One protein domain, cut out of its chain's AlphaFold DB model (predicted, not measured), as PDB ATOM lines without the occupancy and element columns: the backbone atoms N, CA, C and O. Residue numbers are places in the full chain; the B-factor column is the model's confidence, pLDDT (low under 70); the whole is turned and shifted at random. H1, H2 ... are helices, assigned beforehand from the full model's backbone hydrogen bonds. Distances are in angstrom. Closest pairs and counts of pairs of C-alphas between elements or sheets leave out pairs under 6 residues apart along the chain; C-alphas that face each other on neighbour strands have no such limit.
ATOM      1  N   GLU A  39     234.507 230.281 175.093       95.25
ATOM      2  CA  GLU A  39     235.263 231.541 175.032       95.25
ATOM      3  C   GLU A  39     234.435 232.687 174.425       95.25
ATOM      4  O   GLU A  39     234.427 233.798 174.953       95.25
ATOM      5  N   GLU A  40     233.679 232.415 173.357       96.69
ATOM      6  CA  GLU A  40     232.821 233.413 172.709       96.69
ATOM      7  C   GLU A  40     231.628 233.796 173.591       96.69
ATOM      8  O   GLU A  40     231.284 234.975 173.685       96.69
ATOM      9  N   ARG A  41     231.021 232.825 174.286       96.75
ATOM     10  CA  ARG A  41     229.924 233.091 175.230       96.75
ATOM     11  C   ARG A  41     230.400 233.915 176.423       96.75
ATOM     12  O   ARG A  41     229.752 234.891 176.789       96.75
ATOM     13  N   GLN A  42     231.551 233.576 177.001       95.69
ATOM     14  CA  GLN A  42     232.119 234.290 178.150       95.69
ATOM     15  C   GLN A  42     232.635 235.691 177.813       95.69
ATOM     16  O   GLN A  42     232.752 236.523 178.712       95.69
ATOM     17  N   ALA A  43     232.902 235.988 176.538       97.62
ATOM     18  CA  ALA A  43     233.225 237.343 176.105       97.62
ATOM     19  C   ALA A  43     232.043 238.319 176.277       97.62
ATOM     20  O   ALA A  43     232.249 239.536 176.314       97.62
ATOM     21  N   CYS A  44     230.811 237.815 176.390       97.88
ATOM     22  CA  CYS A  44     229.639 238.633 176.656       97.88
ATOM     23  C   CYS A  44     229.588 239.086 178.131       97.88
ATOM     24  O   CYS A  44     229.442 238.246 179.023       97.88
ATOM     25  N   PRO A  45     229.618 240.403 178.424       97.38
ATOM     26  CA  PRO A  45     229.628 240.906 179.803       97.38
ATOM     27  C   PRO A  45     228.366 240.554 180.603       97.38
ATOM     28  O   PRO A  45     228.417 240.520 181.828       97.38
ATOM     29  N   THR A  46     227.250 240.284 179.922       97.38
ATOM     30  CA  THR A  46     225.960 239.926 180.531       97.38
ATOM     31  C   THR A  46     225.657 238.423 180.458       97.38
ATOM     32  O   THR A  46     224.518 238.010 180.676       97.38
ATOM     33  N   TYR A  47     226.659 237.585 180.143       96.75
ATOM     34  CA  TYR A  47     226.505 236.133 179.981       96.75
ATOM     35  C   TYR A  47     225.851 235.468 181.200       96.75
ATOM     36  O   TYR A  47     224.878 234.730 181.057       96.75
ATOM     37  N   GLN A  48     226.341 235.770 182.406       95.50
ATOM     38  CA  GLN A  48     225.845 235.161 183.644       95.50
ATOM     39  C   GLN A  48     224.376 235.507 183.907       95.50
ATOM     40  O   GLN A  48     223.578 234.631 184.234       95.50
ATOM     41  N   GLN A  49     224.010 236.774 183.718       97.19
ATOM     42  CA  GLN A  49     222.650 237.264 183.911       97.19
ATOM     43  C   GLN A  49     221.710 236.641 182.881       97.19
ATOM     44  O   GLN A  49     220.663 236.105 183.238       97.19
ATOM     45  N   MET A  50     222.098 236.655 181.601       98.06
ATOM     46  CA  MET A  50     221.287 236.094 180.521       98.06
ATOM     47  C   MET A  50     220.991 234.614 180.712       98.06
ATOM     48  O   MET A  50     219.861 234.200 180.458       98.06
ATOM     49  N   THR A  51     221.970 233.824 181.154       97.06
ATOM     50  CA  THR A  51     221.739 232.391 181.327       97.06
ATOM     51  C   THR A  51     221.024 232.057 182.634       97.06
ATOM     52  O   THR A  51     220.217 231.134 182.644       97.06
ATOM     53  N   CYS A  52     221.171 232.876 183.682       96.94
ATOM     54  CA  CYS A  52     220.292 232.816 184.855       96.94
ATOM     55  C   CYS A  52     218.813 233.001 184.460       96.94
ATOM     56  O   CYS A  52     217.952 232.248 184.900       96.94
ATOM     57  N   PHE A  53     218.499 233.929 183.544       97.94
ATOM     58  CA  PHE A  53     217.128 234.061 183.027       97.94
ATOM     59  C   PHE A  53     216.644 232.836 182.240       97.94
ATOM     60  O   PHE A  53     215.437 232.608 182.199       97.94
ATOM     61  N   LEU A  54     217.538 232.066 181.610       98.06
ATOM     62  CA  LEU A  54     217.157 230.820 180.936       98.06
ATOM     63  C   LEU A  54     216.816 229.709 181.929       98.06
ATOM     64  O   LEU A  54     215.869 228.971 181.688       98.06
ATOM     65  N   ASP A  55     217.527 229.639 183.049       95.56
ATOM     66  CA  ASP A  55     217.210 228.715 184.141       95.56
ATOM     67  C   ASP A  55     215.839 229.047 184.759       95.56
ATOM     68  O   ASP A  55     214.967 228.190 184.861       95.56
ATOM     69  N   VAL A  56     215.549 230.327 185.025       96.06
ATOM     70  CA  VAL A  56     214.203 230.726 185.487       96.06
ATOM     71  C   VAL A  56     213.120 230.482 184.422       96.06
ATOM     72  O   VAL A  56     211.978 230.147 184.747       96.06
ATOM     73  N   LEU A  57     213.450 230.643 183.135       97.06
ATOM     74  CA  LEU A  57     212.546 230.331 182.024       97.06
ATOM     75  C   LEU A  57     212.203 228.834 181.971       97.06
ATOM     76  O   LEU A  57     211.063 228.490 181.656       97.06
ATOM     77  N   GLU A  58     213.159 227.965 182.286       95.69
ATOM     78  CA  GLU A  58     212.961 226.520 182.388       95.69
ATOM     79  C   GLU A  58     212.038 226.148 183.551       95.69
ATOM     80  O   GLU A  58     211.047 225.448 183.323       95.69
ATOM     81  N   LYS A  59     212.241 226.732 184.734       94.00
ATOM     82  CA  LYS A  59     211.327 226.576 185.880       94.00
ATOM     83  C   LYS A  59     209.900 227.014 185.560       94.00
ATOM     84  O   LYS A  59     208.927 226.340 185.902       94.00
ATOM     85  N   ALA A  60     209.750 228.106 184.808       95.19
ATOM     86  CA  ALA A  60     208.448 228.568 184.320       95.19
ATOM     87  C   ALA A  60     207.779 227.601 183.313       95.19
ATOM     88  O   ALA A  60     206.600 227.783 182.976       95.19
ATOM     89  N   CYS A  61     208.511 226.600 182.813       96.12
ATOM     90  CA  CYS A  61     208.015 225.521 181.964       96.12
ATOM     91  C   CYS A  61     207.817 224.181 182.685       96.12
ATOM     92  O   CYS A  61     206.954 223.416 182.252       96.12
ATOM     93  N   ALA A  62     208.569 223.901 183.752       90.81
ATOM     94  CA  ALA A  62     208.472 222.651 184.510       90.81
ATOM     95  C   ALA A  62     207.146 222.534 185.293       90.81
ATOM     96  O   ALA A  62     206.506 221.482 185.295       90.81
ATOM     97  N   GLY A  63     206.651 223.651 185.844       81.75
ATOM     98  CA  GLY A  63     205.308 223.753 186.433       81.75
ATOM     99  C   GLY A  63     205.121 223.067 187.795       81.75
ATOM    100  O   GLY A  63     203.988 222.979 188.270       81.75
ATOM    101  N   ASP A  64     206.197 222.596 188.418       75.75
ATOM    102  CA  ASP A  64     206.213 221.803 189.651       75.75
ATOM    103  C   ASP A  64     206.797 222.532 190.876       75.75
ATOM    104  O   ASP A  64     206.514 222.114 192.000       75.75
ATOM    105  N   GLU A  65     207.534 223.635 190.700       70.50
ATOM    106  CA  GLU A  65     208.274 224.271 191.806       70.50
ATOM    107  C   GLU A  65     207.568 225.474 192.471       70.50
ATOM    108  O   GLU A  65     207.635 225.613 193.692       70.50
ATOM    109  N   ALA A  66     206.850 226.324 191.724       81.38
ATOM    110  CA  ALA A  66     206.120 227.477 192.274       81.38
ATOM    111  C   ALA A  66     205.068 228.034 191.291       81.38
ATOM    112  O   ALA A  66     205.185 227.834 190.076       81.38
ATOM    113  N   PRO A  67     204.052 228.788 191.763       90.50
ATOM    114  CA  PRO A  67     203.242 229.631 190.893       90.50
ATOM    115  C   PRO A  67     204.139 230.535 190.028       90.50
ATOM    116  O   PRO A  67     205.035 231.184 190.566       90.50
ATOM    117  N   PRO A  68     203.885 230.661 188.711       91.44
ATOM    118  CA  PRO A  68     204.750 231.418 187.804       91.44
ATOM    119  C   PRO A  68     205.084 232.841 188.273       91.44
ATOM    120  O   PRO A  68     206.189 233.321 188.045       91.44
ATOM    121  N   PHE A  69     204.147 233.512 188.950       94.12
ATOM    122  CA  PHE A  69     204.354 234.866 189.463       94.12
ATOM    123  C   PHE A  69     205.413 234.943 190.574       94.12
ATOM    124  O   PHE A  69     206.133 235.937 190.655       94.12
ATOM    125  N   GLU A  70     205.580 233.899 191.390       94.69
ATOM    126  CA  GLU A  70     206.603 233.870 192.445       94.69
ATOM    127  C   GLU A  70     208.025 233.919 191.872       94.69
ATOM    128  O   GLU A  70     208.909 234.497 192.505       94.69
ATOM    129  N   LEU A  71     208.228 233.434 190.639       94.56
ATOM    130  CA  LEU A  71     209.513 233.499 189.931       94.56
ATOM    131  C   LEU A  71     209.969 234.936 189.646       94.56
ATOM    132  O   LEU A  71     211.144 235.160 189.382       94.56
ATOM    133  N   ILE A  72     209.070 235.924 189.688       95.62
ATOM    134  CA  ILE A  72     209.388 237.333 189.400       95.62
ATOM    135  C   ILE A  72     209.117 238.269 190.582       95.62
ATOM    136  O   ILE A  72     209.254 239.488 190.454       95.62
ATOM    137  N   GLN A  73     208.770 237.731 191.753       94.12
ATOM    138  CA  GLN A  73     208.619 238.525 192.970       94.12
ATOM    139  C   GLN A  73     209.985 238.855 193.571       94.12
ATOM    140  O   GLN A  73     210.807 237.968 193.776       94.12
ATOM    141  N   LYS A  74     210.221 240.124 193.921       91.62
ATOM    142  CA  LYS A  74     211.510 240.618 194.456       91.62
ATOM    143  C   LYS A  74     212.014 239.863 195.693       91.62
ATOM    144  O   LYS A  74     213.217 239.809 195.914       91.62
ATOM    145  N   ASN A  75     211.099 239.302 196.483       87.69
ATOM    146  CA  ASN A  75     211.407 238.685 197.774       87.69
ATOM    147  C   ASN A  75     211.521 237.151 197.711       87.69
ATOM    148  O   ASN A  75     211.767 236.532 198.744       87.69
ATOM    149  N   SER A  76     211.331 236.534 196.541       89.94
ATOM    150  CA  SER A  76     211.466 235.082 196.388       89.94
ATOM    151  C   SER A  76     212.935 234.659 196.391       89.94
ATOM    152  O   SER A  76     213.784 235.327 195.798       89.94
ATOM    153  N   VAL A  77     213.232 233.519 197.022       86.19
ATOM    154  CA  VAL A  77     214.602 232.983 197.167       86.19
ATOM    155  C   VAL A  77     215.249 232.670 195.815       86.19
ATOM    156  O   VAL A  77     216.455 232.824 195.667       86.19
ATOM    157  N   GLU A  78     214.449 232.305 194.816       86.12
ATOM    158  CA  GLU A  78     214.898 232.011 193.450       86.12
ATOM    159  C   GLU A  78     214.294 232.984 192.432       86.12
ATOM    160  O   GLU A  78     213.991 232.642 191.292       86.12
ATOM    161  N   SER A  79     214.082 234.224 192.867       93.50
ATOM    162  CA  SER A  79     213.539 235.264 192.008       93.50
ATOM    163  C   SER A  79     214.447 235.566 190.819       93.50
ATOM    164  O   SER A  79     215.650 235.784 190.984       93.50
ATOM    165  N   ALA A  80     213.850 235.764 189.645       96.12
ATOM    166  CA  ALA A  80     214.503 236.324 188.467       96.12
ATOM    167  C   ALA A  80     215.173 237.683 188.746       96.12
ATOM    168  O   ALA A  80     216.096 238.074 188.036       96.12
ATOM    169  N   TRP A  81     214.755 238.412 189.791       95.25
ATOM    170  CA  TRP A  81     215.419 239.647 190.229       95.25
ATOM    171  C   TRP A  81     216.886 239.430 190.616       95.25
ATOM    172  O   TRP A  81     217.719 240.314 190.384       95.25
ATOM    173  N   LEU A  82     217.209 238.256 191.167       95.38
ATOM    174  CA  LEU A  82     218.570 237.873 191.539       95.38
ATOM    175  C   LEU A  82     219.455 237.657 190.308       95.38
ATOM    176  O   LEU A  82     220.668 237.831 190.395       95.38
ATOM    177  N   CYS A  83     218.871 237.377 189.139       96.88
ATOM    178  CA  CYS A  83     219.620 237.294 187.887       96.88
ATOM    179  C   CYS A  83     220.200 238.639 187.439       96.88
ATOM    180  O   CYS A  83     221.046 238.651 186.556       96.88
ATOM    181  N   CYS A  84     219.793 239.769 188.027       97.19
ATOM    182  CA  CYS A  84     220.433 241.060 187.755       97.19
ATOM    183  C   CYS A  84     221.703 241.306 188.584       97.19
ATOM    184  O   CYS A  84     222.374 242.314 188.359       97.19
ATOM    185  N   CYS A  85     222.031 240.438 189.542       95.00
ATOM    186  CA  CYS A  85     223.257 240.540 190.328       95.00
ATOM    187  C   CYS A  85     224.485 240.025 189.550       95.00
ATOM    188  O   CYS A  85     224.337 239.268 188.588       95.00
ATOM    189  N   PRO A  86     225.718 240.397 189.952       92.56
ATOM    190  CA  PRO A  86     226.941 239.896 189.312       92.56
ATOM    191  C   PRO A  86     227.115 238.377 189.428       92.56
ATOM    192  O   PRO A  86     227.704 237.745 188.552       92.56
ATOM    193  N   LEU A  87     226.612 237.796 190.521       88.69
ATOM    194  CA  LEU A  87     226.608 236.360 190.758       88.69
ATOM    195  C   LEU A  87     225.161 235.842 190.715       88.69
ATOM    196  O   LEU A  87     224.332 236.329 191.487       88.69
ATOM    197  N   PRO A  88     224.857 234.861 189.847       82.94
ATOM    198  CA  PRO A  88     223.533 234.251 189.754       82.94
ATOM    199  C   PRO A  88     223.041 233.742 191.110       82.94
ATOM    200  O   PRO A  88     223.818 233.173 191.874       82.94
ATOM    201  N   TYR A  89     221.755 233.947 191.409       83.56
ATOM    202  CA  TYR A  89     221.093 233.495 192.646       83.56
ATOM    203  C   TYR A  89     221.690 234.001 193.963       83.56
ATOM    204  O   TYR A  89     221.287 233.553 195.037       83.56
ATOM    205  N   LYS A  90     222.620 234.957 193.918       88.50
ATOM    206  CA  LYS A  90     223.111 235.643 195.110       88.50
ATOM    207  C   LYS A  90     222.455 237.002 195.219       88.50
ATOM    208  O   LYS A  90     222.364 237.745 194.247       88.50
ATOM    209  N   GLN A  91     222.026 237.330 196.431       91.12
ATOM    210  CA  GLN A  91     221.640 238.695 196.749       91.12
ATOM    211  C   GLN A  91     222.857 239.612 196.592       91.12
ATOM    212  O   GLN A  91     223.987 239.225 196.891       91.12
ATOM    213  N   CYS A  92     222.605 240.826 196.124       93.06
ATOM    214  CA  CYS A  92     223.591 241.884 195.985       93.06
ATOM    215  C   CYS A  92     222.937 243.225 196.324       93.06
ATOM    216  O   CYS A  92     221.704 243.344 196.349       93.06
ATOM    217  N   GLU A  93     223.745 244.245 196.590       94.81
ATOM    218  CA  GLU A  93     223.232 245.593 196.790       94.81
ATOM    219  C   GLU A  93     222.656 246.147 195.482       94.81
ATOM    220  O   GLU A  93     223.096 245.811 194.382       94.81
ATOM    221  N   GLN A  94     221.688 247.063 195.577       93.62
ATOM    222  CA  GLN A  94     221.070 247.666 194.392       93.62
ATOM    223  C   GLN A  94     222.100 248.304 193.442       93.62
ATOM    224  O   GLN A  94     221.916 248.255 192.232       93.62
ATOM    225  N   GLY A  95     223.181 248.880 193.979       96.00
ATOM    226  CA  GLY A  95     224.250 249.496 193.186       96.00
ATOM    227  C   GLY A  95     225.156 248.505 192.447       96.00
ATOM    228  O   GLY A  95     225.894 248.923 191.560       96.00
ATOM    229  N   GLU A  96     225.102 247.218 192.793       96.38
ATOM    230  CA  GLU A  96     225.864 246.149 192.132       96.38
ATOM    231  C   GLU A  96     225.087 245.504 190.980       96.38
ATOM    232  O   GLU A  96     225.657 244.755 190.185       96.38
ATOM    233  N   ARG A  97     223.781 245.772 190.895       96.38
ATOM    234  CA  ARG A  97     222.907 245.203 189.870       96.38
ATOM    235  C   ARG A  97     223.197 245.838 188.517       96.38
ATOM    236  O   ARG A  97     223.494 247.028 188.413       96.38
ATOM    237  N   ASP A  98     223.080 245.039 187.463       97.12
ATOM    238  CA  ASP A  98     223.229 245.547 186.104       97.12
ATOM    239  C   ASP A  98     222.073 246.506 185.766       97.12
ATOM    240  O   ASP A  98     220.896 246.136 185.779       97.12
ATOM    241  N   ALA A  99     222.409 247.758 185.448       97.69
ATOM    242  CA  ALA A  99     221.416 248.798 185.182       97.69
ATOM    243  C   ALA A  99     220.558 248.503 183.936       97.69
ATOM    244  O   ALA A  99     219.395 248.914 183.875       97.69
ATOM    245  N   SER A 100     221.103 247.787 182.947       98.12
ATOM    246  CA  SER A 100     220.348 247.370 181.761       98.12
ATOM    247  C   SER A 100     219.371 246.248 182.108       98.12
ATOM    248  O   SER A 100     218.251 246.245 181.596       98.12
ATOM    249  N   CYS A 101     219.756 245.346 183.015       98.31
ATOM    250  CA  CYS A 101     218.875 244.330 183.583       98.31
ATOM    251  C   CYS A 101     217.687 244.977 184.288       98.31
ATOM    252  O   CYS A 101     216.546 244.652 183.976       98.31
ATOM    253  N   ASP A 102     217.945 245.949 185.167       97.88
ATOM    254  CA  ASP A 102     216.897 246.683 185.879       97.88
ATOM    255  C   ASP A 102     215.924 247.386 184.929       97.88
ATOM    256  O   ASP A 102     214.706 247.256 185.064       97.88
ATOM    257  N   ALA A 103     216.451 248.087 183.923       98.38
ATOM    258  CA  ALA A 103     215.632 248.764 182.923       98.38
ATOM    259  C   ALA A 103     214.776 247.778 182.105       98.38
ATOM    260  O   ALA A 103     213.616 248.061 181.796       98.38
ATOM    261  N   ALA A 104     215.331 246.615 181.756       98.44
ATOM    262  CA  ALA A 104     214.610 245.571 181.045       98.44
ATOM    263  C   ALA A 104     213.529 244.926 181.925       98.44
ATOM    264  O   ALA A 104     212.400 244.740 181.470       98.44
ATOM    265  N   PHE A 105     213.837 244.646 183.192       97.38
ATOM    266  CA  PHE A 105     212.892 244.078 184.150       97.38
ATOM    267  C   PHE A 105     211.694 245.009 184.359       97.38
ATOM    268  O   PHE A 105     210.545 244.582 184.229       97.38
ATOM    269  N   ALA A 106     211.961 246.301 184.572       98.00
ATOM    270  CA  ALA A 106     210.935 247.335 184.693       98.00
ATOM    271  C   ALA A 106     210.030 247.422 183.454       98.00
ATOM    272  O   ALA A 106     208.842 247.720 183.549       98.00
ATOM    273  N   LYS A 107     210.582 247.144 182.269       98.44
ATOM    274  CA  LYS A 107     209.841 247.191 181.007       98.44
ATOM    275  C   LYS A 107     208.982 245.951 180.761       98.44
ATOM    276  O   LYS A 107     207.876 246.092 180.242       98.44
ATOM    277  N   TYR A 108     209.500 244.758 181.047       98.50
ATOM    278  CA  TYR A 108     208.907 243.502 180.569       98.50
ATOM    279  C   TYR A 108     208.268 242.641 181.660       98.50
ATOM    280  O   TYR A 108     207.407 241.829 181.334       98.50
ATOM    281  N   LEU A 109     208.675 242.801 182.922       97.88
ATOM    282  CA  LEU A 109     208.236 241.941 184.022       97.88
ATOM    283  C   LEU A 109     207.523 242.706 185.142       97.88
ATOM    284  O   LEU A 109     206.521 242.209 185.638       97.88
ATOM    285  N   GLU A 110     207.956 243.918 185.509       96.56
ATOM    286  CA  GLU A 110     207.244 244.723 186.526       96.56
ATOM    287  C   GLU A 110     205.773 245.046 186.192       96.56
ATOM    288  O   GLU A 110     204.979 245.138 187.127       96.56
ATOM    289  N   PRO A 111     205.362 245.211 184.917       97.56
ATOM    290  CA  PRO A 111     203.952 245.417 184.591       97.56
ATOM    291  C   PRO A 111     203.068 244.180 184.792       97.56
ATOM    292  O   PRO A 111     201.847 244.317 184.730       97.56
ATOM    293  N   LEU A 112     203.660 242.995 184.975       96.81
ATOM    294  CA  LEU A 112     202.926 241.749 185.182       96.81
ATOM    295  C   LEU A 112     202.484 241.634 186.649       96.81
ATOM    296  O   LEU A 112     203.223 241.990 187.566       96.81
ATOM    297  N   GLY A 113     201.278 241.124 186.872       94.00
ATOM    298  CA  GLY A 113     200.705 240.844 188.187       94.00
ATOM    299  C   GLY A 113     200.414 239.360 188.407       94.00
ATOM    300  O   GLY A 113     200.634 238.521 187.539       94.00
ATOM    301  N   GLU A 114     199.846 239.031 189.570       93.44
ATOM    302  CA  GLU A 114     199.479 237.652 189.949       93.44
ATOM    303  C   GLU A 114     198.518 236.969 188.964       93.44
ATOM    304  O   GLU A 114     198.497 235.745 188.862       93.44
ATOM    305  N   SER A 115     197.705 237.749 188.245       93.00
ATOM    306  CA  SER A 115     196.766 237.230 187.245       93.00
ATOM    307  C   SER A 115     197.413 236.892 185.904       93.00
ATOM    308  O   SER A 115     196.763 236.263 185.066       93.00
ATOM    309  N   ASP A 116     198.647 237.340 185.662       94.94
ATOM    310  CA  ASP A 116     199.351 237.032 184.427       94.94
ATOM    311  C   ASP A 116     199.803 235.569 184.425       94.94
ATOM    312  O   ASP A 116     200.403 235.056 185.368       94.94
ATOM    313  N   GLY A 117     199.471 234.864 183.342       92.31
ATOM    314  CA  GLY A 117     199.778 233.444 183.207       92.31
ATOM    315  C   GLY A 117     201.256 233.172 182.915       92.31
ATOM    316  O   GLY A 117     201.995 234.051 182.467       92.31
ATOM    317  N   ALA A 118     201.655 231.904 183.056       94.25
ATOM    318  CA  ALA A 118     203.014 231.429 182.776       94.25
ATOM    319  C   ALA A 118     203.559 231.907 181.417       94.25
ATOM    320  O   ALA A 118     204.707 232.323 181.327       94.25
ATOM    321  N   VAL A 119     202.722 231.930 180.372       96.56
ATOM    322  CA  VAL A 119     203.101 232.408 179.029       96.56
ATOM    323  C   VAL A 119     203.610 233.856 179.052       96.56
ATOM    324  O   VAL A 119     204.627 234.152 178.430       96.56
ATOM    325  N   ALA A 120     202.926 234.763 179.757       97.62
ATOM    326  CA  ALA A 120     203.321 236.171 179.818       97.62
ATOM    327  C   ALA A 120     204.663 236.335 180.542       97.62
ATOM    328  O   ALA A 120     205.533 237.064 180.068       97.62
ATOM    329  N   ILE A 121     204.854 235.588 181.630       97.19
ATOM    330  CA  ILE A 121     206.091 235.590 182.414       97.19
ATOM    331  C   ILE A 121     207.253 235.025 181.600       97.19
ATOM    332  O   ILE A 121     208.285 235.681 181.495       97.19
ATOM    333  N   ARG A 122     207.079 233.877 180.935       97.44
ATOM    334  CA  ARG A 122     208.093 233.300 180.034       97.44
ATOM    335  C   ARG A 122     208.498 234.267 178.928       97.44
ATOM    336  O   ARG A 122     209.686 234.486 178.696       97.44
ATOM    337  N   ASN A 123     207.514 234.894 178.287       98.50
ATOM    338  CA  ASN A 123     207.771 235.901 177.265       98.50
ATOM    339  C   ASN A 123     208.558 237.082 177.843       98.50
ATOM    340  O   ASN A 123     209.523 237.528 177.229       98.50
ATOM    341  N   GLY A 124     208.185 237.562 179.030       98.50
ATOM    342  CA  GLY A 124     208.902 238.626 179.725       98.50
ATOM    343  C   GLY A 124     210.349 238.250 180.056       98.50
ATOM    344  O   GLY A 124     211.250 239.023 179.743       98.50
ATOM    345  N   LEU A 125     210.597 237.050 180.593       98.44
ATOM    346  CA  LEU A 125     211.940 236.537 180.907       98.44
ATOM    347  C   LEU A 125     212.831 236.499 179.655       98.44
ATOM    348  O   LEU A 125     213.946 237.027 179.659       98.44
ATOM    349  N   GLN A 126     212.319 235.954 178.547       98.75
ATOM    350  CA  GLN A 126     213.058 235.897 177.285       98.75
ATOM    351  C   GLN A 126     213.314 237.294 176.694       98.75
ATOM    352  O   GLN A 126     214.382 237.534 176.127       98.75
ATOM    353  N   GLN A 127     212.383 238.240 176.864       98.75
ATOM    354  CA  GLN A 127     212.564 239.634 176.444       98.75
ATOM    355  C   GLN A 127     213.587 240.385 177.307       98.75
ATOM    356  O   GLN A 127     214.389 241.147 176.764       98.75
ATOM    357  N   VAL A 128     213.627 240.147 178.624       98.69
ATOM    358  CA  VAL A 128     214.674 240.694 179.504       98.69
ATOM    359  C   VAL A 128     216.047 240.190 179.069       98.69
ATOM    360  O   VAL A 128     216.950 240.997 178.838       98.69
ATOM    361  N   ARG A 129     216.186 238.877 178.847       98.56
ATOM    362  CA  ARG A 129     217.408 238.286 178.283       98.56
ATOM    363  C   ARG A 129     217.776 238.931 176.944       98.56
ATOM    364  O   ARG A 129     218.932 239.275 176.716       98.56
ATOM    365  N   GLY A 130     216.797 239.127 176.063       98.62
ATOM    366  CA  GLY A 130     216.982 239.813 174.788       98.62
ATOM    367  C   GLY A 130     217.546 241.223 174.931       98.62
ATOM    368  O   GLY A 130     218.504 241.578 174.250       98.62
ATOM    369  N   ALA A 131     217.002 242.014 175.852       98.69
ATOM    370  CA  ALA A 131     217.489 243.361 176.123       98.69
ATOM    371  C   ALA A 131     218.927 243.366 176.668       98.69
ATOM    372  O   ALA A 131     219.725 244.208 176.260       98.69
ATOM    373  N   LEU A 132     219.279 242.404 177.528       98.50
ATOM    374  CA  LEU A 132     220.647 242.225 178.025       98.50
ATOM    375  C   LEU A 132     221.639 241.854 176.924       98.50
ATOM    376  O   LEU A 132     222.769 242.349 176.923       98.50
ATOM    377  N   ARG A 133     221.211 241.017 175.974       98.50
ATOM    378  CA  ARG A 133     222.007 240.663 174.797       98.50
ATOM    379  C   ARG A 133     222.333 241.899 173.965       98.50
ATOM    380  O   ARG A 133     223.484 242.101 173.593       98.50
ATOM    381  N   GLU A 134     221.329 242.732 173.696       98.50
ATOM    382  CA  GLU A 134     221.520 243.963 172.926       98.50
ATOM    383  C   GLU A 134     222.377 244.986 173.687       98.50
ATOM    384  O   GLU A 134     223.272 245.596 173.101       98.50
ATOM    385  N   ALA A 135     222.162 245.138 174.998       98.38
ATOM    386  CA  ALA A 135     222.948 246.037 175.842       98.38
ATOM    387  C   ALA A 135     224.432 245.634 175.920       98.38
ATOM    388  O   ALA A 135     225.304 246.500 175.969       98.38
ATOM    389  N   GLY A 136     224.726 244.332 175.886       98.00
ATOM    390  CA  GLY A 136     226.091 243.812 175.895       98.00
ATOM    391  C   GLY A 136     226.834 243.927 174.554       98.00
ATOM    392  O   GLY A 136     228.042 243.698 174.503       98.00
ATOM    393  N   GLY A 137     226.152 244.333 173.478       98.12
ATOM    394  CA  GLY A 137     226.769 244.688 172.201       98.12
ATOM    395  C   GLY A 137     227.317 243.501 171.403       98.12
ATOM    396  O   GLY A 137     226.798 242.387 171.460       98.12
ATOM    397  N   GLU A 138     228.361 243.754 170.606       98.12
ATOM    398  CA  GLU A 138     228.921 242.765 169.669       98.12
ATOM    399  C   GLU A 138     229.326 241.435 170.329       98.12
ATOM    400  O   GLU A 138     228.943 240.398 169.788       98.12
ATOM    401  N   PRO A 139     230.004 241.412 171.499       98.12
ATOM    402  CA  PRO A 139     230.378 240.153 172.145       98.12
ATOM    403  C   PRO A 139     229.179 239.259 172.479       98.12
ATOM    404  O   PRO A 139     229.263 238.039 172.401       98.12
ATOM    405  N   CYS A 140     228.025 239.852 172.790       98.31
ATOM    406  CA  CYS A 140     226.820 239.105 173.136       98.31
ATOM    407  C   CYS A 140     226.047 238.590 171.921       98.31
ATOM    408  O   CYS A 140     225.094 237.828 172.082       98.31
ATOM    409  N   LYS A 141     226.451 238.934 170.690       97.50
ATOM    410  CA  LYS A 141     225.796 238.400 169.490       97.50
ATOM    411  C   LYS A 141     226.029 236.907 169.280       97.50
ATOM    412  O   LYS A 141     225.213 236.297 168.590       97.50
ATOM    413  N   ALA A 142     227.072 236.346 169.896       96.81
ATOM    414  CA  ALA A 142     227.334 234.909 169.944       96.81
ATOM    415  C   ALA A 142     226.237 234.128 170.695       96.81
ATOM    416  O   ALA A 142     226.059 232.938 170.458       96.81
ATOM    417  N   MET A 143     225.481 234.806 171.563       97.94
ATOM    418  CA  MET A 143     224.354 234.226 172.283       97.94
ATOM    419  C   MET A 143     223.104 234.186 171.397       97.94
ATOM    420  O   MET A 143     222.877 235.073 170.561       97.94
ATOM    421  N   ALA A 144     222.237 233.208 171.640       98.06
ATOM    422  CA  ALA A 144     220.979 233.000 170.946       98.06
ATOM    423  C   ALA A 144     220.101 234.265 170.999       98.06
ATOM    424  O   ALA A 144     220.003 234.912 172.051       98.06
ATOM    425  N   PRO A 145     219.451 234.655 169.891       98.12
ATOM    426  CA  PRO A 145     218.608 235.843 169.852       98.12
ATOM    427  C   PRO A 145     217.330 235.656 170.676       98.12
ATOM    428  O   PRO A 145     216.851 234.537 170.878       98.12
ATOM    429  N   ALA A 146     216.755 236.783 171.106       97.88
ATOM    430  CA  ALA A 146     215.501 236.817 171.851       97.88
ATOM    431  C   ALA A 146     214.326 236.256 171.049       97.88
ATOM    432  O   ALA A 146     213.463 235.606 171.616       97.88
ATOM    433  N   ASP A 147     214.290 236.479 169.739       98.12
ATOM    434  CA  ASP A 147     213.206 236.011 168.883       98.12
ATOM    435  C   ASP A 147     213.594 234.747 168.104       98.12
ATOM    436  O   ASP A 147     214.774 234.553 167.795       98.12
ATOM    437  N   PRO A 148     212.621 233.882 167.768       98.19
ATOM    438  CA  PRO A 148     211.229 233.910 168.236       98.19
ATOM    439  C   PRO A 148     211.076 233.509 169.717       98.19
ATOM    440  O   PRO A 148     211.861 232.709 170.233       98.19
ATOM    441  N   LEU A 149     210.028 234.013 170.376       98.50
ATOM    442  CA  LEU A 149     209.648 233.591 171.731       98.50
ATOM    443  C   LEU A 149     209.414 232.074 171.793       98.50
ATOM    444  O   LEU A 149     208.767 231.508 170.910       98.50
ATOM    445  N   THR A 150     209.971 231.416 172.812       98.31
ATOM    446  CA  THR A 150     209.850 229.965 172.983       98.31
ATOM    447  C   THR A 150     208.540 229.588 173.666       98.31
ATOM    448  O   THR A 150     208.009 230.322 174.499       98.31
ATOM    449  N   THR A 151     208.044 228.395 173.356       98.25
ATOM    450  CA  THR A 151     207.058 227.683 174.179       98.25
ATOM    451  C   THR A 151     207.763 226.638 175.037       98.25
ATOM    452  O   THR A 151     208.964 226.381 174.855       98.25
ATOM    453  N   CYS A 152     207.019 226.018 175.950       98.12
ATOM    454  CA  CYS A 152     207.527 224.865 176.684       98.12
ATOM    455  C   CYS A 152     207.538 223.620 175.795       98.12
ATOM    456  O   CYS A 152     206.712 223.496 174.887       98.12
ATOM    457  N   GLY A 153     208.461 222.689 176.035       97.44
ATOM    458  CA  GLY A 153     208.520 221.435 175.277       97.44
ATOM    459  C   GLY A 153     207.258 220.594 175.436       97.44
ATOM    460  O   GLY A 153     206.770 220.032 174.456       97.44
ATOM    461  N   SER A 154     206.651 220.613 176.623       97.06
ATOM    462  CA  SER A 154     205.352 219.987 176.899       97.06
ATOM    463  C   SER A 154     204.197 220.579 176.076       97.06
ATOM    464  O   SER A 154     203.205 219.895 175.830       97.06
ATOM    465  N   GLU A 155     204.330 221.825 175.611       97.12
ATOM    466  CA  GLU A 155     203.353 222.530 174.770       97.12
ATOM    467  C   GLU A 155     203.597 222.304 173.263       97.12
ATOM    468  O   GLU A 155     202.811 222.763 172.430       97.12
ATOM    469  N   ALA A 156     204.686 221.626 172.884       97.19
ATOM    470  CA  ALA A 156     205.033 221.372 171.491       97.19
ATOM    471  C   ALA A 156     204.137 220.302 170.839       97.19
ATOM    472  O   ALA A 156     203.460 219.513 171.501       97.19
ATOM    473  N   ALA A 157     204.161 220.247 169.504       95.75
ATOM    474  CA  ALA A 157     203.447 219.244 168.718       95.75
ATOM    475  C   ALA A 157     204.402 218.558 167.713       95.75
ATOM    476  O   ALA A 157     204.645 219.121 166.641       95.75
ATOM    477  N   PRO A 158     204.929 217.349 168.011       95.62
ATOM    478  CA  PRO A 158     204.710 216.554 169.230       95.62
ATOM    479  C   PRO A 158     205.391 217.160 170.474       95.62
ATOM    480  O   PRO A 158     206.344 217.923 170.303       95.62
ATOM    481  N   PRO A 159     204.944 216.811 171.700       96.81
ATOM    482  CA  PRO A 159     205.627 217.216 172.923       96.81
ATOM    483  C   PRO A 159     207.091 216.770 172.926       96.81
ATOM    484  O   PRO A 159     207.428 215.707 172.398       96.81
ATOM    485  N   MET A 160     207.947 217.598 173.512       95.62
ATOM    486  CA  MET A 160     209.383 217.375 173.643       95.62
ATOM    487  C   MET A 160     209.757 217.182 175.112       95.62
ATOM    488  O   MET A 160     209.151 217.800 175.982       95.62
ATOM    489  N   GLU A 161     210.786 216.370 175.363       93.81
ATOM    490  CA  GLU A 161     211.304 216.121 176.718       93.81
ATOM    491  C   GLU A 161     212.022 217.344 177.311       93.81
ATOM    492  O   GLU A 161     211.948 217.576 178.512       93.81
ATOM    493  N   ARG A 162     212.702 218.152 176.483       94.88
ATOM    494  CA  ARG A 162     213.344 219.392 176.949       94.88
ATOM    495  C   ARG A 162     212.321 220.415 177.431       94.88
ATOM    496  O   ARG A 162     211.259 220.563 176.834       94.88
ATOM    497  N   SER A 163     212.682 221.191 178.446       95.69
ATOM    498  CA  SER A 163     211.790 222.174 179.071       95.69
ATOM    499  C   SER A 163     211.313 223.275 178.119       95.69
ATOM    500  O   SER A 163     210.140 223.649 178.151       95.69
ATOM    501  N   VAL A 164     212.176 223.752 177.217       97.56
ATOM    502  CA  VAL A 164     211.858 224.776 176.207       97.56
ATOM    503  C   VAL A 164     212.058 224.258 174.780       97.56
ATOM    504  O   VAL A 164     212.977 223.499 174.490       97.56
ATOM    505  N   VAL A 165     211.204 224.688 173.843       97.88
ATOM    506  CA  VAL A 165     211.259 224.235 172.437       97.88
ATOM    507  C   VAL A 165     212.473 224.768 171.684       97.88
ATOM    508  O   VAL A 165     212.964 224.095 170.780       97.88
ATOM    509  N   ARG A 166     212.961 225.965 172.009       97.94
ATOM    510  CA  ARG A 166     214.153 226.548 171.382       97.94
ATOM    511  C   ARG A 166     215.412 225.798 171.823       97.94
ATOM    512  O   ARG A 166     215.863 225.944 172.953       97.94
ATOM    513  N   GLU A 167     215.964 224.996 170.915       97.50
ATOM    514  CA  GLU A 167     217.137 224.145 171.165       97.50
ATOM    515  C   GLU A 167     218.381 224.939 171.562       97.50
ATOM    516  O   GLU A 167     219.108 224.537 172.460       97.50
ATOM    517  N   ASP A 168     218.603 226.089 170.932       97.94
ATOM    518  CA  ASP A 168     219.710 226.987 171.244       97.94
ATOM    519  C   ASP A 168     219.609 227.551 172.665       97.94
ATOM    520  O   ASP A 168     220.576 227.468 173.419       97.94
ATOM    521  N   LEU A 169     218.429 228.027 173.078       98.31
ATOM    522  CA  LEU A 169     218.195 228.473 174.458       98.31
ATOM    523  C   LEU A 169     218.372 227.327 175.463       98.31
ATOM    524  O   LEU A 169     219.007 227.511 176.498       98.31
ATOM    525  N   PHE A 170     217.851 226.139 175.145       97.81
ATOM    526  CA  PHE A 170     217.990 224.967 176.006       97.81
ATOM    527  C   PHE A 170     219.458 224.556 176.179       97.81
ATOM    528  O   PHE A 170     219.931 224.374 177.300       97.81
ATOM    529  N   CYS A 171     220.207 224.459 175.080       97.94
ATOM    530  CA  CYS A 171     221.609 224.071 175.133       97.94
ATOM    531  C   CYS A 171     222.488 225.134 175.798       97.94
ATOM    532  O   CYS A 171     223.437 224.764 176.490       97.94
ATOM    533  N   GLU A 172     222.197 226.430 175.637       97.88
ATOM    534  CA  GLU A 172     222.904 227.487 176.370       97.88
ATOM    535  C   GLU A 172     222.713 227.350 177.879       97.88
ATOM    536  O   GLU A 172     223.690 227.414 178.624       97.88
ATOM    537  N   MET A 173     221.472 227.117 178.311       97.56
ATOM    538  CA  MET A 173     221.125 226.904 179.713       97.56
ATOM    539  C   MET A 173     221.843 225.690 180.299       97.56
ATOM    540  O   MET A 173     222.570 225.841 181.279       97.56
ATOM    541  N   LEU A 174     221.700 224.509 179.683       96.19
ATOM    542  CA  LEU A 174     222.334 223.283 180.176       96.19
ATOM    543  C   LEU A 174     223.854 223.432 180.262       96.19
ATOM    544  O   LEU A 174     224.475 223.079 181.265       96.19
ATOM    545  N   THR A 175     224.461 223.989 179.212       96.44
ATOM    546  CA  THR A 175     225.914 224.178 179.158       96.44
ATOM    547  C   THR A 175     226.385 225.091 180.288       96.44
ATOM    548  O   THR A 175     227.349 224.751 180.969       96.44
ATOM    549  N   TRP A 176     225.675 226.192 180.553       96.06
ATOM    550  CA  TRP A 176     225.967 227.088 181.673       96.06
ATOM    551  C   TRP A 176     225.740 226.445 183.042       96.06
ATOM    552  O   TRP A 176     226.585 226.607 183.918       96.06
ATOM    553  N   GLN A 177     224.654 225.693 183.244       94.44
ATOM    554  CA  GLN A 177     224.401 224.976 184.499       94.44
ATOM    555  C   GLN A 177     225.573 224.044 184.831       94.44
ATOM    556  O   GLN A 177     226.052 224.002 185.964       94.44
ATOM    557  N   ARG A 178     226.120 223.357 183.826       94.56
ATOM    558  CA  ARG A 178     227.296 222.507 184.009       94.56
ATOM    559  C   ARG A 178     228.577 223.284 184.259       94.56
ATOM    560  O   ARG A 178     229.314 222.995 185.202       94.56
ATOM    561  N   GLU A 179     228.838 224.268 183.416       94.00
ATOM    562  CA  GLU A 179     230.025 225.111 183.477       94.00
ATOM    563  C   GLU A 179     230.126 225.881 184.795       94.00
ATOM    564  O   GLU A 179     231.189 225.917 185.414       94.00
ATOM    565  N   GLU A 180     229.029 226.487 185.235       90.94
ATOM    566  CA  GLU A 180     229.002 227.403 186.371       90.94
ATOM    567  C   GLU A 180     228.528 226.724 187.651       90.94
ATOM    568  O   GLU A 180     229.131 226.939 188.699       90.94
ATOM    569  N   LEU A 181     227.488 225.890 187.586       89.69
ATOM    570  CA  LEU A 181     226.887 225.269 188.772       89.69
ATOM    571  C   LEU A 181     227.350 223.827 188.999       89.69
ATOM    572  O   LEU A 181     226.957 223.212 189.988       89.69
ATOM    573  N   GLY A 182     228.156 223.273 188.093       91.56
ATOM    574  CA  GLY A 182     228.582 221.876 188.160       91.56
ATOM    575  C   GLY A 182     227.460 220.864 187.916       91.56
ATOM    576  O   GLY A 182     227.663 219.679 188.185       91.56
ATOM    577  N   ASP A 183     226.308 221.326 187.428       89.25
ATOM    578  CA  ASP A 183     225.080 220.549 187.260       89.25
ATOM    579  C   ASP A 183     224.993 219.893 185.863       89.25
ATOM    580  O   ASP A 183     225.886 220.029 185.026       89.25
ATOM    581  N   GLY A 184     223.924 219.154 185.591       88.75
ATOM    582  CA  GLY A 184     223.616 218.604 184.275       88.75
ATOM    583  C   GLY A 184     224.063 217.155 184.061       88.75
ATOM    584  O   GLY A 184     225.041 216.652 184.628       88.75
ATOM    585  N   ASN A 185     223.324 216.463 183.192       92.56
ATOM    586  CA  ASN A 185     223.472 215.033 182.938       92.56
ATOM    587  C   ASN A 185     223.984 214.754 181.514       92.56
ATOM    588  O   ASN A 185     223.428 215.249 180.541       92.56
ATOM    589  N   PHE A 186     225.010 213.908 181.362       93.31
ATOM    590  CA  PHE A 186     225.580 213.593 180.041       93.31
ATOM    591  C   PHE A 186     224.554 213.056 179.038       93.31
ATOM    592  O   PHE A 186     224.573 213.433 177.865       93.31
ATOM    593  N   GLU A 187     223.647 212.193 179.489       94.75
ATOM    594  CA  GLU A 187     222.611 211.632 178.627       94.75
ATOM    595  C   GLU A 187     221.587 212.693 178.206       94.75
ATOM    596  O   GLU A 187     221.096 212.625 177.085       94.75
ATOM    597  N   GLU A 188     221.320 213.710 179.031       90.88
ATOM    598  CA  GLU A 188     220.445 214.832 178.669       90.88
ATOM    599  C   GLU A 188     221.070 215.706 177.575       90.88
ATOM    600  O   GLU A 188     220.417 216.005 176.572       90.88
ATOM    601  N   PHE A 189     222.354 216.051 177.715       95.00
ATOM    602  CA  PHE A 189     223.092 216.776 176.679       95.00
ATOM    603  C   PHE A 189     223.078 216.007 175.361       95.00
ATOM    604  O   PHE A 189     222.728 216.547 174.312       95.00
ATOM    605  N   LYS A 190     223.401 214.713 175.421       94.31
ATOM    606  CA  LYS A 190     223.421 213.831 174.257       94.31
ATOM    607  C   LYS A 190     222.040 213.681 173.617       94.31
ATOM    608  O   LYS A 190     221.949 213.712 172.391       94.31
ATOM    609  N   ALA A 191     220.981 213.526 174.412       90.75
ATOM    610  CA  ALA A 191     219.609 213.392 173.920       90.75
ATOM    611  C   ALA A 191     219.116 214.657 173.202       90.75
ATOM    612  O   ALA A 191     218.325 214.555 172.266       90.75
ATOM    613  N   ASN A 192     219.618 215.826 173.604       90.81
ATOM    614  CA  ASN A 192     219.234 217.121 173.048       90.81
ATOM    615  C   ASN A 192     220.254 217.701 172.059       90.81
ATOM    616  O   ASN A 192     220.131 218.857 171.676       90.81
ATOM    617  N   GLY A 193     221.272 216.927 171.662       92.88
ATOM    618  CA  GLY A 193     222.306 217.390 170.733       92.88
ATOM    619  C   GLY A 193     223.192 218.519 171.278       92.88
ATOM    620  O   GLY A 193     223.942 219.118 170.510       92.88
ATOM    621  N   CYS A 194     223.141 218.807 172.580       95.25
ATOM    622  CA  CYS A 194     223.895 219.890 173.196       95.25
ATOM    623  C   CYS A 194     225.376 219.510 173.373       95.25
ATOM    624  O   CYS A 194     225.691 218.356 173.689       95.25
ATOM    625  N   PRO A 195     226.311 220.462 173.202       92.81
ATOM    626  CA  PRO A 195     227.729 220.194 173.405       92.81
ATOM    627  C   PRO A 195     228.013 219.926 174.881       92.81
ATOM    628  O   PRO A 195     227.610 220.697 175.740       92.81
ATOM    629  N   TRP A 196     228.733 218.847 175.179       93.62
ATOM    630  CA  TRP A 196     229.159 218.542 176.543       93.62
ATOM    631  C   TRP A 196     230.393 219.374 176.922       93.62
ATOM    632  O   TRP A 196     231.458 219.133 176.345       93.62
ATOM    633  N   PRO A 197     230.300 220.332 177.867       91.38
ATOM    634  CA  PRO A 197     231.460 221.111 178.280       91.38
ATOM    635  C   PRO A 197     232.427 220.253 179.107       91.38
ATOM    636  O   PRO A 197     232.022 219.464 179.972       91.38
ATOM    637  N   GLU A 198     233.726 220.427 178.844       90.62
ATOM    638  CA  GLU A 198     234.803 219.775 179.601       90.62
ATOM    639  C   GLU A 198     234.908 220.339 181.023       90.62
ATOM    640  O   GLU A 198     235.186 219.597 181.968       90.62
TER     641      GLU A 198
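What this domain is: This is residues 39 to 198 of the 215 residues of the protein "Hypothetical protein" of Alexandrium monilatum (UniProt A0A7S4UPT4). Two long helices, H6 and H2, lie side by side and run opposite ways as the core. H5 packs on H6, the short H4 sits between H2 and H5, and H8 packs across H2, with H9 beyond it. Short helices sit at the two ends of the core: H3 at one, H7 and H1 at the other. The printed part has 160 residues with nine named helices, H1 to H9 in chain order, and no named strand; its class is all helix. It is compact, with a radius of gyration of the C-alphas of 14.7 A, and rounded, spanning 40 by 37 by 27 A.

Where its parts are: The longest helix, H6, holds residues 118 to 135, 25.7 A from C-alpha 118 at (203.014, 231.429, 182.776) to C-alpha 135 at (222.948, 246.037, 175.842). H2, residues 47 to 62, is 23.0 A long, H8, residues 167 to 181, 20.2 A, and H5, residues 99 to 108, 14.3 A. The shorter ones are H1, residues 39 to 42, H3, 68 to 72, H4, 80 to 84, H7, 138 to 142, and H9, 186 to 191, which ends with C-alpha 191 at (219.609, 213.392, 173.920).

How they stand to each other: H2 and H6 are the hubs, touching four helices each. They touch at a shallow tilt of 11 degrees, opposite ways, the C-alphas of Met 50 and Arg 129 closest at 5.0 A. H5 and H6 form a helical hairpin at a shallow tilt of 33 degrees, only just short of steep, closest at Tyr 108 and Gly 124, 4.9 A between C-alphas. H4 touches H2, with C-alphas 49 and 83 closest at 5.0 A. With residues 51 to 55 alone, H2 touches H8 at a steep tilt of 67 degrees, only just short of perpendicular; C-alphas 54 and 173 are closest at 5.7 A. H9 is close to H8 but not clearly touching, C-alphas 174 and 189 closest at 7.4 A. H3 touches H6 at residues 118 to 121 alone, C-alphas 68 and 118 closest at 5.3 A. H7 touches H6 only at the corner, and touches H1, C-alphas 142 and 41 closest at 6.2 A. Every O i to N i+4 pair is within hydrogen-bond range in H2, H5, H6, H8 and H9; in H3, H4 and H7 it is 0 of 1, with 2 of 2, 2 of 2 and 1 of 2 O i to N i+3 pairs within range, and H1 is too short for an i+4 pair.

The domain as a whole: The C-alphas farthest apart, of Gly 95 and Pro 158, are 45.2 A apart. The printed part has no cut. The links H4 to H5, residues 85 to 98, and H7 to H8, residues 143 to 166, are long. Mean pLDDT of the printed part is 95.0, and no printed residue is under 70.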